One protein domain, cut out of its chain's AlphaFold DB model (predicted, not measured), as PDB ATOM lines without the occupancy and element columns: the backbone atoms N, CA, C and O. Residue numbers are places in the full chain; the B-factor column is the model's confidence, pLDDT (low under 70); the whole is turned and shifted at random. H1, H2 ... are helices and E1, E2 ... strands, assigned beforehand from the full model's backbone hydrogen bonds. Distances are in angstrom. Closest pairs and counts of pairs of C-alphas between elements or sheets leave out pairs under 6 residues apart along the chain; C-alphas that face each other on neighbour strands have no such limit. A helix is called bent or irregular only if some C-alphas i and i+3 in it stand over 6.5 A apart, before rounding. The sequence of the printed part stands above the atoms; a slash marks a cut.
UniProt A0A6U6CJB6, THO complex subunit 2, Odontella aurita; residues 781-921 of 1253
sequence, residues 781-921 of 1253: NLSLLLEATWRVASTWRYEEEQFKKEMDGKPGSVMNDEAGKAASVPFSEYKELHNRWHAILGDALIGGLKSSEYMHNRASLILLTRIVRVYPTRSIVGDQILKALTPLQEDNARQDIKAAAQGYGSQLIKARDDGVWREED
ATOM      1  N   ASN A 781     356.467 192.058 259.281       94.56
ATOM      2  CA  ASN A 781     356.455 191.473 257.940       94.56
ATOM      3  C   ASN A 781     355.221 190.566 257.738       94.56
ATOM      4  O   ASN A 781     354.438 190.785 256.812       94.56
ATOM      5  N   LEU A 782     354.965 189.623 258.653       94.75
ATOM      6  CA  LEU A 782     353.811 188.715 258.611       94.75
ATOM      7  C   LEU A 782     352.471 189.471 258.583       94.75
ATOM      8  O   LEU A 782     351.541 189.057 257.890       94.75
ATOM      9  N   SER A 783     352.376 190.610 259.277       93.69
ATOM     10  CA  SER A 783     351.166 191.437 259.270       93.69
ATOM     11  C   SER A 783     350.824 192.029 257.895       93.69
ATOM     12  O   SER A 783     349.646 192.241 257.625       93.69
ATOM     13  N   LEU A 784     351.803 192.238 257.003       94.06
ATOM     14  CA  LEU A 784     351.568 192.723 255.633       94.06
ATOM     15  C   LEU A 784     350.971 191.623 254.744       94.06
ATOM     16  O   LEU A 784     350.009 191.867 254.013       94.06
ATOM     17  N   LEU A 785     351.494 190.393 254.854       95.00
ATOM     18  CA  LEU A 785     350.918 189.206 254.210       95.00
ATOM     19  C   LEU A 785     349.482 188.964 254.704       95.00
ATOM     20  O   LEU A 785     348.582 188.710 253.899       95.00
ATOM     21  N   LEU A 786     349.260 189.093 256.017       94.44
ATOM     22  CA  LEU A 786     347.940 188.962 256.627       94.44
ATOM     23  C   LEU A 786     346.986 190.078 256.178       94.44
ATOM     24  O   LEU A 786     345.869 189.763 255.793       94.44
ATOM     25  N   GLU A 787     347.398 191.350 256.167       93.62
ATOM     26  CA  GLU A 787     346.539 192.468 255.743       93.62
ATOM     27  C   GLU A 787     346.096 192.310 254.281       93.62
ATOM     28  O   GLU A 787     344.907 192.423 253.978       93.62
ATOM     29  N   ALA A 788     347.031 191.996 253.378       93.12
ATOM     30  CA  ALA A 788     346.739 191.791 251.962       93.12
ATOM     31  C   ALA A 788     345.793 190.597 251.731       93.12
ATOM     32  O   ALA A 788     344.838 190.708 250.962       93.12
ATOM     33  N   THR A 789     346.012 189.488 252.447       93.12
ATOM     34  CA  THR A 789     345.131 188.308 252.416       93.12
ATOM     35  C   THR A 789     343.741 188.634 252.964       93.12
ATOM     36  O   THR A 789     342.725 188.349 252.327       93.12
ATOM     37  N   TRP A 790     343.679 189.272 254.134       93.81
ATOM     38  CA  TRP A 790     342.431 189.563 254.836       93.81
ATOM     39  C   TRP A 790     341.562 190.568 254.076       93.81
ATOM     40  O   TRP A 790     340.335 190.471 254.105       93.81
ATOM     41  N   ARG A 791     342.186 191.497 253.341       93.25
ATOM     42  CA  ARG A 791     341.501 192.433 252.442       93.25
ATOM     43  C   ARG A 791     340.708 191.688 251.361       93.25
ATOM     44  O   ARG A 791     339.518 191.951 251.213       93.25
ATOM     45  N   VAL A 792     341.327 190.716 250.682       92.31
ATOM     46  CA  VAL A 792     340.653 189.859 249.683       92.31
ATOM     47  C   VAL A 792     339.543 189.035 250.336       92.31
ATOM     48  O   VAL A 792     338.398 189.086 249.889       92.31
ATOM     49  N   ALA A 793     339.853 188.339 251.436       91.88
ATOM     50  CA  ALA A 793     338.887 187.490 252.131       91.88
ATOM     51  C   ALA A 793     337.650 188.271 252.627       91.88
ATOM     52  O   ALA A 793     336.532 187.750 252.574       91.88
ATOM     53  N   SER A 794     337.840 189.526 253.050       91.38
ATOM     54  CA  SER A 794     336.769 190.435 253.478       91.38
ATOM     55  C   SER A 794     335.926 190.943 252.306       91.38
ATOM     56  O   SER A 794     334.702 190.937 252.406       91.38
ATOM     57  N   THR A 795     336.537 191.341 251.185       91.56
ATOM     58  CA  THR A 795     335.795 191.716 249.965       91.56
ATOM     59  C   THR A 795     334.915 190.556 249.503       91.56
ATOM     60  O   THR A 795     333.697 190.702 249.425       91.56
ATOM     61  N   TRP A 796     335.484 189.355 249.361       90.94
ATOM     62  CA  TRP A 796     334.742 188.125 249.056       90.94
ATOM     63  C   TRP A 796     333.617 187.798 250.055       90.94
ATOM     64  O   TRP A 796     332.710 187.046 249.719       90.94
ATOM     65  N   ARG A 797     333.646 188.329 251.285       89.06
ATOM     66  CA  ARG A 797     332.656 188.058 252.345       89.06
ATOM     67  C   ARG A 797     331.464 189.025 252.348       89.06
ATOM     68  O   ARG A 797     330.410 188.678 252.897       89.06
ATOM     69  N   TYR A 798     331.619 190.214 251.772       88.81
ATOM     70  CA  TYR A 798     330.576 191.249 251.737       88.81
ATOM     71  C   TYR A 798     330.118 191.613 250.313       88.81
ATOM     72  O   TYR A 798     329.042 192.188 250.169       88.81
ATOM     73  N   GLU A 799     330.868 191.241 249.271       89.50
ATOM     74  CA  GLU A 799     330.592 191.578 247.868       89.50
ATOM     75  C   GLU A 799     330.338 190.291 247.055       89.50
ATOM     76  O   GLU A 799     331.232 189.729 246.420       89.50
ATOM     77  N   GLU A 800     329.092 189.799 247.101       88.56
ATOM     78  CA  GLU A 800     328.667 188.511 246.515       88.56
ATOM     79  C   GLU A 800     328.950 188.397 245.007       88.56
ATOM     80  O   GLU A 800     329.331 187.332 244.518       88.56
ATOM     81  N   GLU A 801     328.793 189.495 244.265       88.81
ATOM     82  CA  GLU A 801     329.086 189.545 242.829       88.81
ATOM     83  C   GLU A 801     330.580 189.342 242.545       88.81
ATOM     84  O   GLU A 801     330.934 188.617 241.615       88.81
ATOM     85  N   GLN A 802     331.462 189.923 243.368       86.12
ATOM     86  CA  GLN A 802     332.905 189.742 243.224       86.12
ATOM     87  C   GLN A 802     333.342 188.343 243.666       86.12
ATOM     88  O   GLN A 802     334.173 187.746 242.984       86.12
ATOM     89  N   PHE A 803     332.743 187.779 244.725       88.25
ATOM     90  CA  PHE A 803     332.955 186.373 245.089       88.25
ATOM     91  C   PHE A 803     332.626 185.449 243.911       88.25
ATOM     92  O   PHE A 803     333.495 184.706 243.467       88.25
ATOM     93  N   LYS A 804     331.420 185.543 243.332       86.62
ATOM     94  CA  LYS A 804     331.033 184.719 242.172       86.62
ATOM     95  C   LYS A 804     331.992 184.920 240.996       86.62
ATOM     96  O   LYS A 804     332.531 183.949 240.480       86.62
ATOM     97  N   LYS A 805     332.281 186.172 240.628       87.69
ATOM     98  CA  LYS A 805     333.179 186.517 239.514       87.69
ATOM     99  C   LYS A 805     334.616 186.005 239.685       87.69
ATOM    100  O   LYS A 805     335.279 185.726 238.687       87.69
ATOM    101  N   GLU A 806     335.130 185.932 240.910       85.38
ATOM    102  CA  GLU A 806     336.504 185.489 241.168       85.38
ATOM    103  C   GLU A 806     336.617 183.995 241.499       85.38
ATOM    104  O   GLU A 806     337.702 183.441 241.324       85.38
ATOM    105  N   MET A 807     335.532 183.331 241.907       84.44
ATOM    106  CA  MET A 807     335.553 181.950 242.413       84.44
ATOM    107  C   MET A 807     334.865 180.927 241.499       84.44
ATOM    108  O   MET A 807     335.219 179.747 241.554       84.44
ATOM    109  N   ASP A 808     333.913 181.344 240.661       79.25
ATOM    110  CA  ASP A 808     333.208 180.440 239.747       79.25
ATOM    111  C   ASP A 808     334.150 179.870 238.667       79.25
ATOM    112  O   ASP A 808     335.065 180.543 238.188       79.25
ATOM    113  N   GLY A 809     333.956 178.595 238.320       72.44
ATOM    114  CA  GLY A 809     334.742 177.863 237.320       72.44
ATOM    115  C   GLY A 809     336.243 177.663 237.604       72.44
ATOM    116  O   GLY A 809     336.932 177.106 236.751       72.44
ATOM    117  N   LYS A 810     336.785 178.095 238.755       80.38
ATOM    118  CA  LYS A 810     338.230 178.020 239.060       80.38
ATOM    119  C   LYS A 810     338.596 176.914 240.061       80.38
ATOM    120  O   LYS A 810     337.871 176.711 241.025       80.38
ATOM    121  N   PRO A 811     339.807 176.322 239.980       77.25
ATOM    122  CA  PRO A 811     340.313 175.411 241.019       77.25
ATOM    123  C   PRO A 811     340.513 176.090 242.389       77.25
ATOM    124  O   PRO A 811     340.530 175.421 243.419       77.25
ATOM    125  N   GLY A 812     340.631 177.423 242.428       77.12
ATOM    126  CA  GLY A 812     340.857 178.183 243.660       77.12
ATOM    127  C   GLY A 812     339.709 178.148 244.683       77.12
ATOM    128  O   GLY A 812     339.962 178.399 245.863       77.12
ATOM    129  N   SER A 813     338.484 177.833 244.247       74.94
ATOM    130  CA  SER A 813     337.270 177.742 245.078       74.94
ATOM    131  C   SER A 813     336.965 176.336 245.596       74.94
ATOM    132  O   SER A 813     336.078 176.167 246.434       74.94
ATOM    133  N   VAL A 814     337.714 175.336 245.129       77.25
ATOM    134  CA  VAL A 814     337.555 173.941 245.535       77.25
ATOM    135  C   VAL A 814     338.206 173.721 246.899       77.25
ATOM    136  O   VAL A 814     339.349 174.125 247.104       77.25
ATOM    137  N   MET A 815     337.511 173.075 247.831       72.69
ATOM    138  CA  MET A 815     338.048 172.577 249.103       72.69
ATOM    139  C   MET A 815     337.707 171.095 249.264       72.69
ATOM    140  O   MET A 815     336.833 170.583 248.570       72.69
ATOM    141  N   ASN A 816     338.403 170.409 250.169       67.19
ATOM    142  CA  ASN A 816     338.052 169.038 250.524       67.19
ATOM    143  C   ASN A 816     336.973 169.060 251.615       67.19
ATOM    144  O   ASN A 816     337.179 169.663 252.671       67.19
ATOM    145  N   ASP A 817     335.859 168.383 251.353       58.31
ATOM    146  CA  ASP A 817     334.782 168.116 252.305       58.31
ATOM    147  C   ASP A 817     335.277 167.247 253.477       58.31
ATOM    148  O   ASP A 817     336.331 166.611 253.407       58.31
ATOM    149  N   GLU A 818     334.468 167.115 254.532       52.69
ATOM    150  CA  GLU A 818     334.757 166.224 255.672       52.69
ATOM    151  C   GLU A 818     334.878 164.737 255.265       52.69
ATOM    152  O   GLU A 818     335.499 163.946 255.969       52.69
ATOM    153  N   ALA A 819     334.350 164.368 254.090       46.47
ATOM    154  CA  ALA A 819     334.507 163.055 253.457       46.47
ATOM    155  C   ALA A 819     335.707 162.967 252.482       46.47
ATOM    156  O   ALA A 819     335.780 162.044 251.673       46.47
ATOM    157  N   GLY A 820     336.616 163.949 252.484       58.41
ATOM    158  CA  GLY A 820     337.811 164.004 251.628       58.41
ATOM    159  C   GLY A 820     337.559 164.367 250.158       58.41
ATOM    160  O   GLY A 820     338.513 164.558 249.404       58.41
ATOM    161  N   LYS A 821     336.296 164.492 249.736       59.34
ATOM    162  CA  LYS A 821     335.914 164.805 248.354       59.34
ATOM    163  C   LYS A 821     336.137 166.285 248.037       59.34
ATOM    164  O   LYS A 821     335.804 167.145 248.837       59.34
ATOM    165  N   ALA A 822     336.681 166.581 246.861       65.88
ATOM    166  CA  ALA A 822     336.926 167.949 246.416       65.88
ATOM    167  C   ALA A 822     335.647 168.590 245.831       65.88
ATOM    168  O   ALA A 822     335.137 168.123 244.809       65.88
ATOM    169  N   ALA A 823     335.140 169.659 246.455       73.62
ATOM    170  CA  ALA A 823     333.916 170.370 246.069       73.62
ATOM    171  C   ALA A 823     334.103 171.902 246.050       73.62
ATOM    172  O   ALA A 823     334.923 172.457 246.780       73.62
ATOM    173  N   SER A 824     333.350 172.605 245.195       79.00
ATOM    174  CA  SER A 824     333.386 174.075 245.089       79.00
ATOM    175  C   SER A 824     332.522 174.724 246.170       79.00
ATOM    176  O   SER A 824     331.306 174.545 246.165       79.00
ATOM    177  N   VAL A 825     333.128 175.529 247.046       81.94
ATOM    178  CA  VAL A 825     332.447 176.110 248.217       81.94
ATOM    179  C   VAL A 825     331.426 177.192 247.804       81.94
ATOM    180  O   VAL A 825     331.822 178.207 247.220       81.94
ATOM    181  N   PRO A 826     330.124 177.050 248.125       86.06
ATOM    182  CA  PRO A 826     329.115 178.071 247.854       86.06
ATOM    183  C   PRO A 826     329.226 179.275 248.805       86.06
ATOM    184  O   PRO A 826     329.815 179.223 249.886       86.06
ATOM    185  N   PHE A 827     328.602 180.392 248.423       87.44
ATOM    186  CA  PHE A 827     328.711 181.663 249.153       87.44
ATOM    187  C   PHE A 827     328.169 181.621 250.598       87.44
ATOM    188  O   PHE A 827     328.621 182.385 251.450       87.44
ATOM    189  N   SER A 828     327.219 180.729 250.897       87.19
ATOM    190  CA  SER A 828     326.738 180.450 252.259       87.19
ATOM    191  C   SER A 828     327.851 179.888 253.146       87.19
ATOM    192  O   SER A 828     328.192 180.481 254.167       87.19
ATOM    193  N   GLU A 829     328.477 178.798 252.715       88.12
ATOM    194  CA  GLU A 829     329.558 178.131 253.445       88.12
ATOM    195  C   GLU A 829     330.813 179.006 253.525       88.12
ATOM    196  O   GLU A 829     331.479 179.037 254.560       88.12
ATOM    197  N   TYR A 830     331.096 179.814 252.495       90.31
ATOM    198  CA  TYR A 830     332.168 180.808 252.561       90.31
ATOM    199  C   TYR A 830     331.930 181.859 253.664       90.31
ATOM    200  O   TYR A 830     332.875 182.256 254.353       90.31
ATOM    201  N   LYS A 831     330.677 182.284 253.909       89.88
ATOM    202  CA  LYS A 831     330.363 183.183 255.037       89.88
ATOM    203  C   LYS A 831     330.684 182.536 256.381       89.88
ATOM    204  O   LYS A 831     331.232 183.214 257.250       89.88
ATOM    205  N   GLU A 832     330.374 181.254 256.546       90.44
ATOM    206  CA  GLU A 832     330.639 180.495 257.773       90.44
ATOM    207  C   GLU A 832     332.130 180.197 257.968       90.44
ATOM    208  O   GLU A 832     332.653 180.353 259.071       90.44
ATOM    209  N   LEU A 833     332.843 179.851 256.895       90.12
ATOM    210  CA  LEU A 833     334.298 179.703 256.863       90.12
ATOM    211  C   LEU A 833     335.002 180.999 257.292       90.12
ATOM    212  O   LEU A 833     335.798 180.982 258.229       90.12
ATOM    213  N   HIS A 834     334.634 182.139 256.698       92.06
ATOM    214  CA  HIS A 834     335.146 183.447 257.111       92.06
ATOM    215  C   HIS A 834     334.786 183.773 258.571       92.06
ATOM    216  O   HIS A 834     335.598 184.341 259.298       92.06
ATOM    217  N   ASN A 835     333.585 183.418 259.040       91.62
ATOM    218  CA  ASN A 835     333.197 183.638 260.438       91.62
ATOM    219  C   ASN A 835     334.040 182.793 261.412       91.62
ATOM    220  O   ASN A 835     334.423 183.309 262.463       91.62
ATOM    221  N   ARG A 836     334.380 181.544 261.051       91.50
ATOM    222  CA  ARG A 836     335.323 180.690 261.799       91.50
ATOM    223  C   ARG A 836     336.724 181.301 261.822       91.50
ATOM    224  O   ARG A 836     337.292 181.460 262.897       91.50
ATOM    225  N   TRP A 837     337.248 181.718 260.669       93.19
ATOM    226  CA  TRP A 837     338.537 182.415 260.559       93.19
ATOM    227  C   TRP A 837     338.603 183.687 261.414       93.19
ATOM    228  O   TRP A 837     339.604 183.927 262.087       93.19
ATOM    229  N   HIS A 838     337.533 184.489 261.414       92.69
ATOM    230  CA  HIS A 838     337.434 185.732 262.188       92.69
ATOM    231  C   HIS A 838     337.511 185.469 263.698       92.69
ATOM    232  O   HIS A 838     338.240 186.163 264.403       92.69
ATOM    233  N   ALA A 839     336.836 184.419 264.178       92.38
ATOM    234  CA  ALA A 839     336.906 183.985 265.573       92.38
ATOM    235  C   ALA A 839     338.291 183.427 265.948       92.38
ATOM    236  O   ALA A 839     338.889 183.901 266.908       92.38
ATOM    237  N   ILE A 840     338.840 182.495 265.156       92.75
ATOM    238  CA  ILE A 840     340.146 181.851 265.401       92.75
ATOM    239  C   ILE A 840     341.276 182.888 265.514       92.75
ATOM    240  O   ILE A 840     342.076 182.842 266.451       92.75
ATOM    241  N   LEU A 841     341.320 183.861 264.597       94.00
ATOM    242  CA  LEU A 841     342.292 184.957 264.644       94.00
ATOM    243  C   LEU A 841     342.050 185.887 265.849       94.00
ATOM    244  O   LEU A 841     343.003 186.356 266.475       94.00
ATOM    245  N   GLY A 842     340.784 186.134 266.196       93.38
ATOM    246  CA  GLY A 842     340.386 186.928 267.356       93.38
ATOM    247  C   GLY A 842     340.844 186.325 268.675       93.38
ATOM    248  O   GLY A 842     341.553 186.995 269.425       93.38
ATOM    249  N   ASP A 843     340.501 185.066 268.937       93.44
ATOM    250  CA  ASP A 843     340.851 184.360 270.171       93.44
ATOM    251  C   ASP A 843     342.371 184.266 270.366       93.44
ATOM    252  O   ASP A 843     342.865 184.495 271.473       93.44
ATOM    253  N   ALA A 844     343.131 184.031 269.292       93.81
ATOM    254  CA  ALA A 844     344.593 184.017 269.325       93.81
ATOM    255  C   ALA A 844     345.193 185.384 269.697       93.81
ATOM    256  O   ALA A 844     346.002 185.485 270.624       93.81
ATOM    257  N   LEU A 845     344.766 186.459 269.022       94.50
ATOM    258  CA  LEU A 845     345.258 187.816 269.284       94.50
ATOM    259  C   LEU A 845     344.840 188.305 270.679       94.50
ATOM    260  O   LEU A 845     345.661 188.884 271.393       94.50
ATOM    261  N   ILE A 846     343.611 187.999 271.110       94.50
ATOM    262  CA  ILE A 846     343.107 188.235 272.471       94.50
ATOM    263  C   ILE A 846     343.920 187.438 273.506       94.50
ATOM    264  O   ILE A 846     344.220 187.965 274.576       94.50
ATOM    265  N   GLY A 847     344.297 186.193 273.207       92.81
ATOM    266  CA  GLY A 847     345.179 185.376 274.043       92.81
ATOM    267  C   GLY A 847     346.581 185.975 274.171       92.81
ATOM    268  O   GLY A 847     347.122 186.042 275.274       92.81
ATOM    269  N   GLY A 848     347.141 186.491 273.073       92.44
ATOM    270  CA  GLY A 848     348.426 187.195 273.074       92.44
ATOM    271  C   GLY A 848     348.411 188.498 273.887       92.44
ATOM    272  O   GLY A 848     349.333 188.721 274.667       92.44
ATOM    273  N   LEU A 849     347.335 189.298 273.800       93.12
ATOM    274  CA  LEU A 849     347.120 190.504 274.631       93.12
ATOM    275  C   LEU A 849     346.871 190.202 276.124       93.12
ATOM    276  O   LEU A 849     347.016 191.081 276.968       93.12
ATOM    277  N   LYS A 850     346.455 188.977 276.462       92.44
ATOM    278  CA  LYS A 850     346.279 188.511 277.851       92.44
ATOM    279  C   LYS A 850     347.522 187.809 278.404       92.44
ATOM    280  O   LYS A 850     347.504 187.351 279.547       92.44
ATOM    281  N   SER A 851     348.579 187.669 277.606       90.94
ATOM    282  CA  SER A 851     349.776 186.933 278.002       90.94
ATOM    283  C   SER A 851     350.587 187.697 279.052       90.94
ATOM    284  O   SER A 851     350.661 188.921 279.030       90.94
ATOM    285  N   SER A 852     351.275 186.978 279.939       87.62
ATOM    286  CA  SER A 852     352.316 187.563 280.794       87.62
ATOM    287  C   SER A 852     353.602 187.890 280.024       87.62
ATOM    288  O   SER A 852     354.416 188.685 280.496       87.62
ATOM    289  N   GLU A 853     353.809 187.268 278.859       87.94
ATOM    290  CA  GLU A 853     355.061 187.365 278.114       87.94
ATOM    291  C   GLU A 853     355.138 188.584 277.200       87.94
ATOM    292  O   GLU A 853     354.172 188.991 276.551       87.94
ATOM    293  N   TYR A 854     356.337 189.166 277.131       87.38
ATOM    294  CA  TYR A 854     356.561 190.419 276.412       87.38
ATOM    295  C   TYR A 854     356.323 190.276 274.903       87.38
ATOM    296  O   TYR A 854     355.616 191.094 274.314       87.38
ATOM    297  N   MET A 855     356.894 189.232 274.292       89.25
ATOM    298  CA  MET A 855     356.855 189.049 272.837       89.25
ATOM    299  C   MET A 855     355.426 188.847 272.333       89.25
ATOM    300  O   MET A 855     355.056 189.473 271.350       89.25
ATOM    301  N   HIS A 856     354.595 188.072 273.040       92.00
ATOM    302  CA  HIS A 856     353.210 187.811 272.627       92.00
ATOM    303  C   HIS A 856     352.371 189.096 272.622       92.00
ATOM    304  O   HIS A 856     351.730 189.413 271.624       92.00
ATOM    305  N   ASN A 857     352.440 189.889 273.700       92.19
ATOM    306  CA  ASN A 857     351.773 191.192 273.771       92.19
ATOM    307  C   ASN A 857     352.228 192.117 272.636       92.19
ATOM    308  O   ASN A 857     351.416 192.775 271.986       92.19
ATOM    309  N   ARG A 858     353.543 192.170 272.400       91.12
ATOM    310  CA  ARG A 858     354.159 193.068 271.425       91.12
ATOM    311  C   ARG A 858     353.837 192.666 269.983       91.12
ATOM    312  O   ARG A 858     353.415 193.530 269.218       91.12
ATOM    313  N   ALA A 859     353.952 191.384 269.637       93.56
ATOM    314  CA  ALA A 859     353.596 190.839 268.329       93.56
ATOM    315  C   ALA A 859     352.094 190.995 268.042       93.56
ATOM    316  O   ALA A 859     351.737 191.511 266.983       93.56
ATOM    317  N   SER A 860     351.215 190.671 269.005       94.94
ATOM    318  CA  SER A 860     349.770 190.909 268.874       94.94
ATOM    319  C   SER A 860     349.455 192.377 268.598       94.94
ATOM    320  O   SER A 860     348.693 192.668 267.681       94.94
ATOM    321  N   LEU A 861     350.057 193.313 269.343       94.38
ATOM    322  CA  LEU A 861     349.861 194.749 269.114       94.38
ATOM    323  C   LEU A 861     350.381 195.201 267.741       94.38
ATOM    324  O   LEU A 861     349.732 196.037 267.113       94.38
ATOM    325  N   ILE A 862     351.500 194.658 267.250       94.00
ATOM    326  CA  ILE A 862     352.043 194.970 265.916       94.00
ATOM    327  C   ILE A 862     351.100 194.469 264.811       94.00
ATOM    328  O   ILE A 862     350.725 195.264 263.945       94.00
ATOM    329  N   LEU A 863     350.651 193.207 264.873       94.31
ATOM    330  CA  LEU A 863     349.681 192.649 263.922       94.31
ATOM    331  C   LEU A 863     348.380 193.458 263.929       94.31
ATOM    332  O   LEU A 863     347.958 193.943 262.881       94.31
ATOM    333  N   LEU A 864     347.779 193.651 265.107       94.44
ATOM    334  CA  LEU A 864     346.518 194.376 265.286       94.44
ATOM    335  C   LEU A 864     346.587 195.818 264.760       94.44
ATOM    336  O   LEU A 864     345.663 196.254 264.078       94.44
ATOM    337  N   THR A 865     347.685 196.536 265.023       93.56
ATOM    338  CA  THR A 865     347.918 197.912 264.535       93.56
ATOM    339  C   THR A 865     347.956 197.986 263.009       93.56
ATOM    340  O   THR A 865     347.486 198.958 262.424       93.56
ATOM    341  N   ARG A 866     348.495 196.958 262.345       90.81
ATOM    342  CA  ARG A 866     348.575 196.890 260.880       90.81
ATOM    343  C   ARG A 866     347.241 196.516 260.248       90.81
ATOM    344  O   ARG A 866     346.742 197.251 259.400       90.81
ATOM    345  N   ILE A 867     346.608 195.441 260.717       92.81
ATOM    346  CA  ILE A 867     345.350 194.947 260.136       92.81
ATOM    347  C   ILE A 867     344.116 195.791 260.500       92.81
ATOM    348  O   ILE A 867     343.043 195.528 259.965       92.81
ATOM    349  N   VAL A 868     344.243 196.826 261.346       92.19
ATOM    350  CA  VAL A 868     343.129 197.640 261.889       92.19
ATOM    351  C   VAL A 868     342.159 198.207 260.839       92.19
ATOM    352  O   VAL A 868     340.996 198.466 261.140       92.19
ATOM    353  N   ARG A 869     342.615 198.396 259.591       89.06
ATOM    354  CA  ARG A 869     341.792 198.886 258.468       89.06
ATOM    355  C   ARG A 869     340.889 197.822 257.832       89.06
ATOM    356  O   ARG A 869     339.945 198.177 257.135       89.06
ATOM    357  N   VAL A 870     341.205 196.540 258.019       90.38
ATOM    358  CA  VAL A 870     340.499 195.390 257.418       90.38
ATOM    359  C   VAL A 870     339.952 194.414 258.464       90.38
ATOM    360  O   VAL A 870     339.108 193.582 258.147       90.38
ATOM    361  N   TYR A 871     340.402 194.519 259.715       92.50
ATOM    362  CA  TYR A 871     340.012 193.659 260.823       92.50
ATOM    363  C   TYR A 871     339.998 194.444 262.152       92.50
ATOM    364  O   TYR A 871     340.942 195.191 262.417       92.50
ATOM    365  N   PRO A 872     338.999 194.249 263.036       92.75
ATOM    366  CA  PRO A 872     337.861 193.339 262.904       92.75
ATOM    367  C   PRO A 872     336.678 193.975 262.153       92.75
ATOM    368  O   PRO A 872     336.341 195.132 262.379       92.75
ATOM    369  N   THR A 873     335.983 193.196 261.316       89.19
ATOM    370  CA  THR A 873     334.708 193.606 260.690       89.19
ATOM    371  C   THR A 873     333.472 193.317 261.553       89.19
ATOM    372  O   THR A 873     332.385 193.820 261.267       89.19
ATOM    373  N   ARG A 874     333.625 192.503 262.608       86.69
ATOM    374  CA  ARG A 874     332.546 192.049 263.497       86.69
ATOM    375  C   ARG A 874     332.658 192.715 264.868       86.69
ATOM    376  O   ARG A 874     333.690 192.592 265.530       86.69
ATOM    377  N   SER A 875     331.576 193.362 265.294       85.44
ATOM    378  CA  SER A 875     331.480 194.148 266.534       85.44
ATOM    379  C   SER A 875     331.897 193.372 267.791       85.44
ATOM    380  O   SER A 875     332.784 193.808 268.519       85.44
ATOM    381  N   ILE A 876     331.336 192.172 267.980       87.50
ATOM    382  CA  ILE A 876     331.563 191.290 269.142       87.50
ATOM    383  C   ILE A 876     333.058 191.099 269.448       87.50
ATOM    384  O   ILE A 876     333.483 191.226 270.595       87.50
ATOM    385  N   VAL A 877     333.866 190.808 268.425       89.19
ATOM    386  CA  VAL A 877     335.306 190.546 268.584       89.19
ATOM    387  C   VAL A 877     336.080 191.852 268.792       89.19
ATOM    388  O   VAL A 877     337.028 191.886 269.571       89.19
ATOM    389  N   GLY A 878     335.649 192.953 268.170       88.88
ATOM    390  CA  GLY A 878     336.205 194.284 268.423       88.88
ATOM    391  C   GLY A 878     336.030 194.741 269.876       88.88
ATOM    392  O   GLY A 878     336.993 195.192 270.497       88.88
ATOM    393  N   ASP A 879     334.847 194.536 270.456       89.50
ATOM    394  CA  ASP A 879     334.577 194.828 271.869       89.50
ATOM    395  C   ASP A 879     335.360 193.899 272.817       89.50
ATOM    396  O   ASP A 879     335.857 194.338 273.859       89.50
ATOM    397  N   GLN A 880     335.541 192.623 272.454       92.19
ATOM    398  CA  GLN A 880     336.403 191.697 273.198       92.19
ATOM    399  C   GLN A 880     337.882 192.114 273.162       92.19
ATOM    400  O   GLN A 880     338.553 192.038 274.195       92.19
ATOM    401  N   ILE A 881     338.382 192.592 272.016       93.88
ATOM    402  CA  ILE A 881     339.739 193.137 271.872       93.88
ATOM    403  C   ILE A 881     339.894 194.400 272.727       93.88
ATOM    404  O   ILE A 881     340.841 194.474 273.506       93.88
ATOM    405  N   LEU A 882     338.952 195.352 272.674       91.31
ATOM    406  CA  LEU A 882     338.970 196.544 273.536       91.31
ATOM    407  C   LEU A 882     338.993 196.168 275.027       91.31
ATOM    408  O   LEU A 882     339.787 196.720 275.786       91.31
ATOM    409  N   LYS A 883     338.193 195.179 275.445       92.06
ATOM    410  CA  LYS A 883     338.186 194.674 276.827       92.06
ATOM    411  C   LYS A 883     339.507 194.001 277.226       92.06
ATOM    412  O   LYS A 883     339.932 194.151 278.369       92.06
ATOM    413  N   ALA A 884     340.146 193.262 276.318       92.06
ATOM    414  CA  ALA A 884     341.457 192.648 276.545       92.06
ATOM    415  C   ALA A 884     342.600 193.680 276.575       92.06
ATOM    416  O   ALA A 884     343.607 193.459 277.238       92.06
ATOM    417  N   LEU A 885     342.429 194.811 275.887       92.88
ATOM    418  CA  LEU A 885     343.407 195.890 275.786       92.88
ATOM    419  C   LEU A 885     343.454 196.782 277.039       92.88
ATOM    420  O   LEU A 885     344.511 197.332 277.341       92.88
ATOM    421  N   THR A 886     342.344 196.919 277.776       89.69
ATOM    422  CA  THR A 886     342.234 197.826 278.937       89.69
ATOM    423  C   THR A 886     343.349 197.647 279.983       89.69
ATOM    424  O   THR A 886     343.988 198.651 280.299       89.69
ATOM    425  N   PRO A 887     343.686 196.431 280.474       89.12
ATOM    426  CA  PRO A 887     344.747 196.262 281.477       89.12
ATOM    427  C   PRO A 887     346.142 196.667 280.973       89.12
ATOM    428  O   PRO A 887     346.997 197.065 281.760       89.12
ATOM    429  N   LEU A 888     346.379 196.613 279.656       87.75
ATOM    430  CA  LEU A 888     347.641 197.043 279.043       87.75
ATOM    431  C   LEU A 888     347.762 198.574 278.934       87.75
ATOM    432  O   LEU A 888     348.845 199.076 278.644       87.75
ATOM    433  N   GLN A 889     346.673 199.321 279.144       87.31
ATOM    434  CA  GLN A 889     346.648 200.789 279.091       87.31
ATOM    435  C   GLN A 889     346.834 201.452 280.470       87.31
ATOM    436  O   GLN A 889     347.036 202.670 280.525       87.31
ATOM    437  N   GLU A 890     346.782 200.676 281.558       84.50
ATOM    438  CA  GLU A 890     346.926 201.128 282.951       84.50
ATOM    439  C   GLU A 890     348.369 201.523 283.319       84.50
ATOM    440  O   GLU A 890     349.334 201.198 282.625       84.50
ATOM    441  N   ASP A 891     348.546 202.230 284.440       68.12
ATOM    442  CA  ASP A 891     349.860 202.704 284.903       68.12
ATOM    443  C   ASP A 891     350.821 201.584 285.335       68.12
ATOM    444  O   ASP A 891     352.033 201.789 285.325       68.12
ATOM    445  N   ASN A 892     350.299 200.392 285.637       68.62
ATOM    446  CA  ASN A 892     351.091 199.210 285.991       68.62
ATOM    447  C   ASN A 892     351.741 198.517 284.772       68.62
ATOM    448  O   ASN A 892     352.605 197.653 284.939       68.62
ATOM    449  N   ALA A 893     351.327 198.856 283.545       70.69
ATOM    450  CA  ALA A 893     351.862 198.263 282.322       70.69
ATOM    451  C   ALA A 893     353.231 198.861 281.937       70.69
ATOM    452  O   ALA A 893     353.519 200.034 282.181       70.69
ATOM    453  N   ARG A 894     354.085 198.066 281.272       78.12
ATOM    454  CA  ARG A 894     355.383 198.549 280.756       78.12
ATOM    455  C   ARG A 894     355.154 199.697 279.771       78.12
ATOM    456  O   ARG A 894     354.305 199.582 278.893       78.12
ATOM    457  N   GLN A 895     355.930 200.775 279.887       83.19
ATOM    458  CA  GLN A 895     355.710 202.026 279.147       83.19
ATOM    459  C   GLN A 895     355.637 201.847 277.617       83.19
ATOM    460  O   GLN A 895     354.853 202.533 276.962       83.19
ATOM    461  N   ASP A 896     356.413 200.920 277.050       82.88
ATOM    462  CA  ASP A 896     356.429 200.620 275.615       82.88
ATOM    463  C   ASP A 896     355.174 199.859 275.152       82.88
ATOM    464  O   ASP A 896     354.548 200.248 274.164       82.88
ATOM    465  N   ILE A 897     354.747 198.838 275.903       89.31
ATOM    466  CA  ILE A 897     353.460 198.152 275.689       89.31
ATOM    467  C   ILE A 897     352.298 199.132 275.875       89.31
ATOM    468  O   ILE A 897     351.406 199.180 275.034       89.31
ATOM    469  N   LYS A 898     352.325 199.958 276.927       91.12
ATOM    470  CA  LYS A 898     351.274 200.930 277.252       91.12
ATOM    471  C   LYS A 898     351.074 201.957 276.141       91.12
ATOM    472  O   LYS A 898     349.942 202.198 275.726       91.12
ATOM    473  N   ALA A 899     352.161 202.521 275.610       89.81
ATOM    474  CA  ALA A 899     352.103 203.449 274.483       89.81
ATOM    475  C   ALA A 899     351.514 202.785 273.225       89.81
ATOM    476  O   ALA A 899     350.642 203.363 272.573       89.81
ATOM    477  N   ALA A 900     351.927 201.550 272.916       89.12
ATOM    478  CA  ALA A 900     351.375 200.784 271.800       89.12
ATOM    479  C   ALA A 900     349.887 200.432 272.005       89.12
ATOM    480  O   ALA A 900     349.092 200.581 271.082       89.12
ATOM    481  N   ALA A 901     349.479 200.045 273.218       92.62
ATOM    482  CA  ALA A 901     348.100 199.701 273.556       92.62
ATOM    483  C   ALA A 901     347.156 200.916 273.535       92.62
ATOM    484  O   ALA A 901     346.016 200.809 273.079       92.62
ATOM    485  N   GLN A 902     347.614 202.089 273.984       91.44
ATOM    486  CA  GLN A 902     346.858 203.344 273.882       91.44
ATOM    487  C   GLN A 902     346.757 203.829 272.424       91.44
ATOM    488  O   GLN A 902     345.684 204.254 271.984       91.44
ATOM    489  N   GLY A 903     347.842 203.704 271.652       91.50
ATOM    490  CA  GLY A 903     347.856 203.992 270.216       91.50
ATOM    491  C   GLY A 903     346.888 203.103 269.436       91.50
ATOM    492  O   GLY A 903     346.014 203.617 268.737       91.50
ATOM    493  N   TYR A 904     346.979 201.782 269.612       94.12
ATOM    494  CA  TYR A 904     346.094 200.826 268.949       94.12
ATOM    495  C   TYR A 904     344.625 201.010 269.354       94.12
ATOM    496  O   TYR A 904     343.761 201.070 268.485       94.12
ATOM    497  N   GLY A 905     344.325 201.193 270.645       91.88
ATOM    498  CA  GLY A 905     342.950 201.426 271.102       91.88
ATOM    499  C   GLY A 905     342.313 202.661 270.455       91.88
ATOM    500  O   GLY A 905     341.150 202.628 270.058       91.88
ATOM    501  N   SER A 906     343.102 203.723 270.259       91.38
ATOM    502  CA  SER A 906     342.669 204.933 269.547       91.38
ATOM    503  C   SER A 906     342.394 204.668 268.058       91.38
ATOM    504  O   SER A 906     341.436 205.203 267.501       91.38
ATOM    505  N   GLN A 907     343.205 203.825 267.411       91.69
ATOM    506  CA  GLN A 907     343.009 203.431 266.011       91.69
ATOM    507  C   GLN A 907     341.804 202.502 265.826       91.69
ATOM    508  O   GLN A 907     341.058 202.680 264.869       91.69
ATOM    509  N   LEU A 908     341.578 201.552 266.740       92.31
ATOM    510  CA  LEU A 908     340.455 200.614 266.680       92.31
ATOM    511  C   LEU A 908     339.105 201.326 266.853       92.31
ATOM    512  O   LEU A 908     338.176 201.062 266.092       92.31
ATOM    513  N   ILE A 909     339.016 202.277 267.793       88.94
ATOM    514  CA  ILE A 909     337.840 203.152 267.941       88.94
ATOM    515  C   ILE A 909     337.616 203.960 266.656       88.94
ATOM    516  O   ILE A 909     336.496 204.012 266.157       88.94
ATOM    517  N   LYS A 910     338.677 204.522 266.056       89.56
ATOM    518  CA  LYS A 910     338.544 205.240 264.783       89.56
ATOM    519  C   LYS A 910     338.093 204.328 263.636       89.56
ATOM    520  O   LYS A 910     337.220 204.729 262.884       89.56
ATOM    521  N   ALA A 911     338.635 203.119 263.498       87.25
ATOM    522  CA  ALA A 911     338.260 202.190 262.428       87.25
ATOM    523  C   ALA A 911     336.792 201.739 262.532       87.25
ATOM    524  O   ALA A 911     336.090 201.645 261.525       87.25
ATOM    525  N   ARG A 912     336.305 201.525 263.758       86.44
ATOM    526  CA  ARG A 912     334.882 201.328 264.063       86.44
ATOM    527  C   ARG A 912     334.038 202.520 263.597       86.44
ATOM    528  O   ARG A 912     333.051 202.321 262.897       86.44
ATOM    529  N   ASP A 913     334.446 203.740 263.948       83.19
ATOM    530  CA  ASP A 913     333.718 204.977 263.626       83.19
ATOM    531  C   ASP A 913     333.782 205.340 262.126       83.19
ATOM    532  O   ASP A 913     332.820 205.879 261.582       83.19
ATOM    533  N   ASP A 914     334.873 204.980 261.441       83.50
ATOM    534  CA  ASP A 914     335.047 205.046 259.981       83.50
ATOM    535  C   ASP A 914     334.235 203.947 259.237       83.50
ATOM    536  O   ASP A 914     334.241 203.906 258.006       83.50
ATOM    537  N   GLY A 915     333.535 203.050 259.950       80.12
ATOM    538  CA  GLY A 915     332.613 202.062 259.369       80.12
ATOM    539  C   GLY A 915     333.210 200.695 259.003       80.12
ATOM    540  O   GLY A 915     332.574 199.931 258.278       80.12
ATOM    541  N   VAL A 916     334.404 200.339 259.499       82.56
ATOM    542  CA  VAL A 916     335.018 199.011 259.253       82.56
ATOM    543  C   VAL A 916     334.203 197.877 259.902       82.56
ATOM    544  O   VAL A 916     334.162 196.761 259.380       82.56
ATOM    545  N   TRP A 917     333.505 198.156 261.009       86.50
ATOM    546  CA  TRP A 917     332.676 197.191 261.744       86.50
ATOM    547  C   TRP A 917     331.304 197.001 261.064       86.50
ATOM    548  O   TRP A 917     330.279 197.478 261.545       86.50
ATOM    549  N   ARG A 918     331.287 196.310 259.917       76.50
ATOM    550  CA  ARG A 918     330.092 196.127 259.066       76.50
ATOM    551  C   ARG A 918     328.960 195.308 259.705       76.50
ATOM    552  O   ARG A 918     327.822 195.422 259.265       76.50
ATOM    553  N   GLU A 919     329.253 194.487 260.714       69.25
ATOM    554  CA  GLU A 919     328.266 193.663 261.437       69.25
ATOM    555  C   GLU A 919     327.927 194.257 262.817       69.25
ATOM    556  O   GLU A 919     328.127 193.626 263.860       69.25
ATOM    557  N   GLU A 920     327.449 195.502 262.835       63.06
ATOM    558  CA  GLU A 920     326.879 196.135 264.027       63.06
ATOM    559  C   GLU A 920     325.369 196.364 263.863       63.06
ATOM    560  O   GLU A 920     324.919 196.966 262.886       63.06
ATOM    561  N   ASP A 921     324.581 195.929 264.851       59.41
ATOM    562  CA  ASP A 921     323.141 196.178 264.881       59.41
ATOM    563  C   ASP A 921     322.844 197.682 264.868       59.41
ATOM    564  O   ASP A 921     323.283 198.431 265.743       59.41
TER     565      ASP A 921
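Overview. This is residues 781 to 921 of the 1253 residues of the protein "THO complex subunit 2" of Odontella aurita (UniProt A0A6U6CJB6). H3, H4, H5 and H6 make an up and down bundle, each running against the one before it in the chain, and the long H3 extends from it toward the far end of the domain, where H2 and the small hairpin of E1 and E2 lie. H1 bridges from H4 to the early part of H3. The printed part has 141 residues with six named helices and two named strands, in the order H1, H2, E1, E2, H3, H4, H5, H6, the two strands forming an antiparallel sheet; the class is mostly helix. The whole is elongated, spanning 55 by 32 by 27 A, and only just compact, close to loose, with a radius of gyration of the C-alphas of 17.1 A.

Arrangement. H1, residues 781 to 798, touches H4, residues 854 to 867, with its residues 782 to 787 alone; the closest C-alphas, of Ser 783 and Leu 863, are 5.0 A apart, at a steep tilt of 45 degrees. With residues 793 to 797 alone it touches H3, residues 827 to 849, opposite ways at a shallow tilt of 34 degrees, only just short of steep; the closest C-alphas, of Arg 797 and Lys 831, are 6.0 A apart. H2, residues 800 to 807, touches H1 only at the corner, with the closest C-alphas, of Trp 796 and Phe 803, 4.7 A apart. The hairpin of E1, residues 814 to 816, and E2, residues 822 to 824, has N 815 and O 823 within hydrogen-bond range at 2.9 A. H3 is the hub, touching four helices. H3 and H4 form a helical hairpin, with the closest C-alphas, of Leu 849 and Asn 857, 4.8 A apart. H5, residues 875 to 889, touches H3 the same way at a shallow tilt of 9 degrees, with the closest C-alphas, of Ile 846 and Ile 881, 6.0 A apart; it is only just irregular, C-alphas 884 and 887 being 6.9 A apart. H5 and H6, residues 895 to 913, form a helical hairpin, with the closest C-alphas, of Gln 889 and Lys 898, 5.0 A apart. H6 also touches H4, at 5.6 A between the closest C-alphas, of Thr 865 and Tyr 904. H3 and H6 are apart. In H2, H3, H4 and H6 every O i to N i+4 pair is within hydrogen-bond range; in H1 12 of 14 and in H5 9 of 11 are.

Along the chain. H1 begins at C-alpha 781, (356.455, 191.473, 257.940), and is 26.6 A long. H3, 32.7 A, begins at C-alpha 827, (328.711, 181.663, 249.153). H4 is 20.3 A, H5 20.8 A and H6 27.1 A long, H6 ending at C-alpha 913, (333.718, 204.977, 263.626).

Size, cuts and confidence. The two C-alphas farthest apart, of Gly 809 and Asp 891, are 55.8 A apart. The printed part has no cut and no long link. The mean pLDDT of the printed part is 86.6, and residues 816 to 822, 891 to 892 and 919 to 921 are under 70.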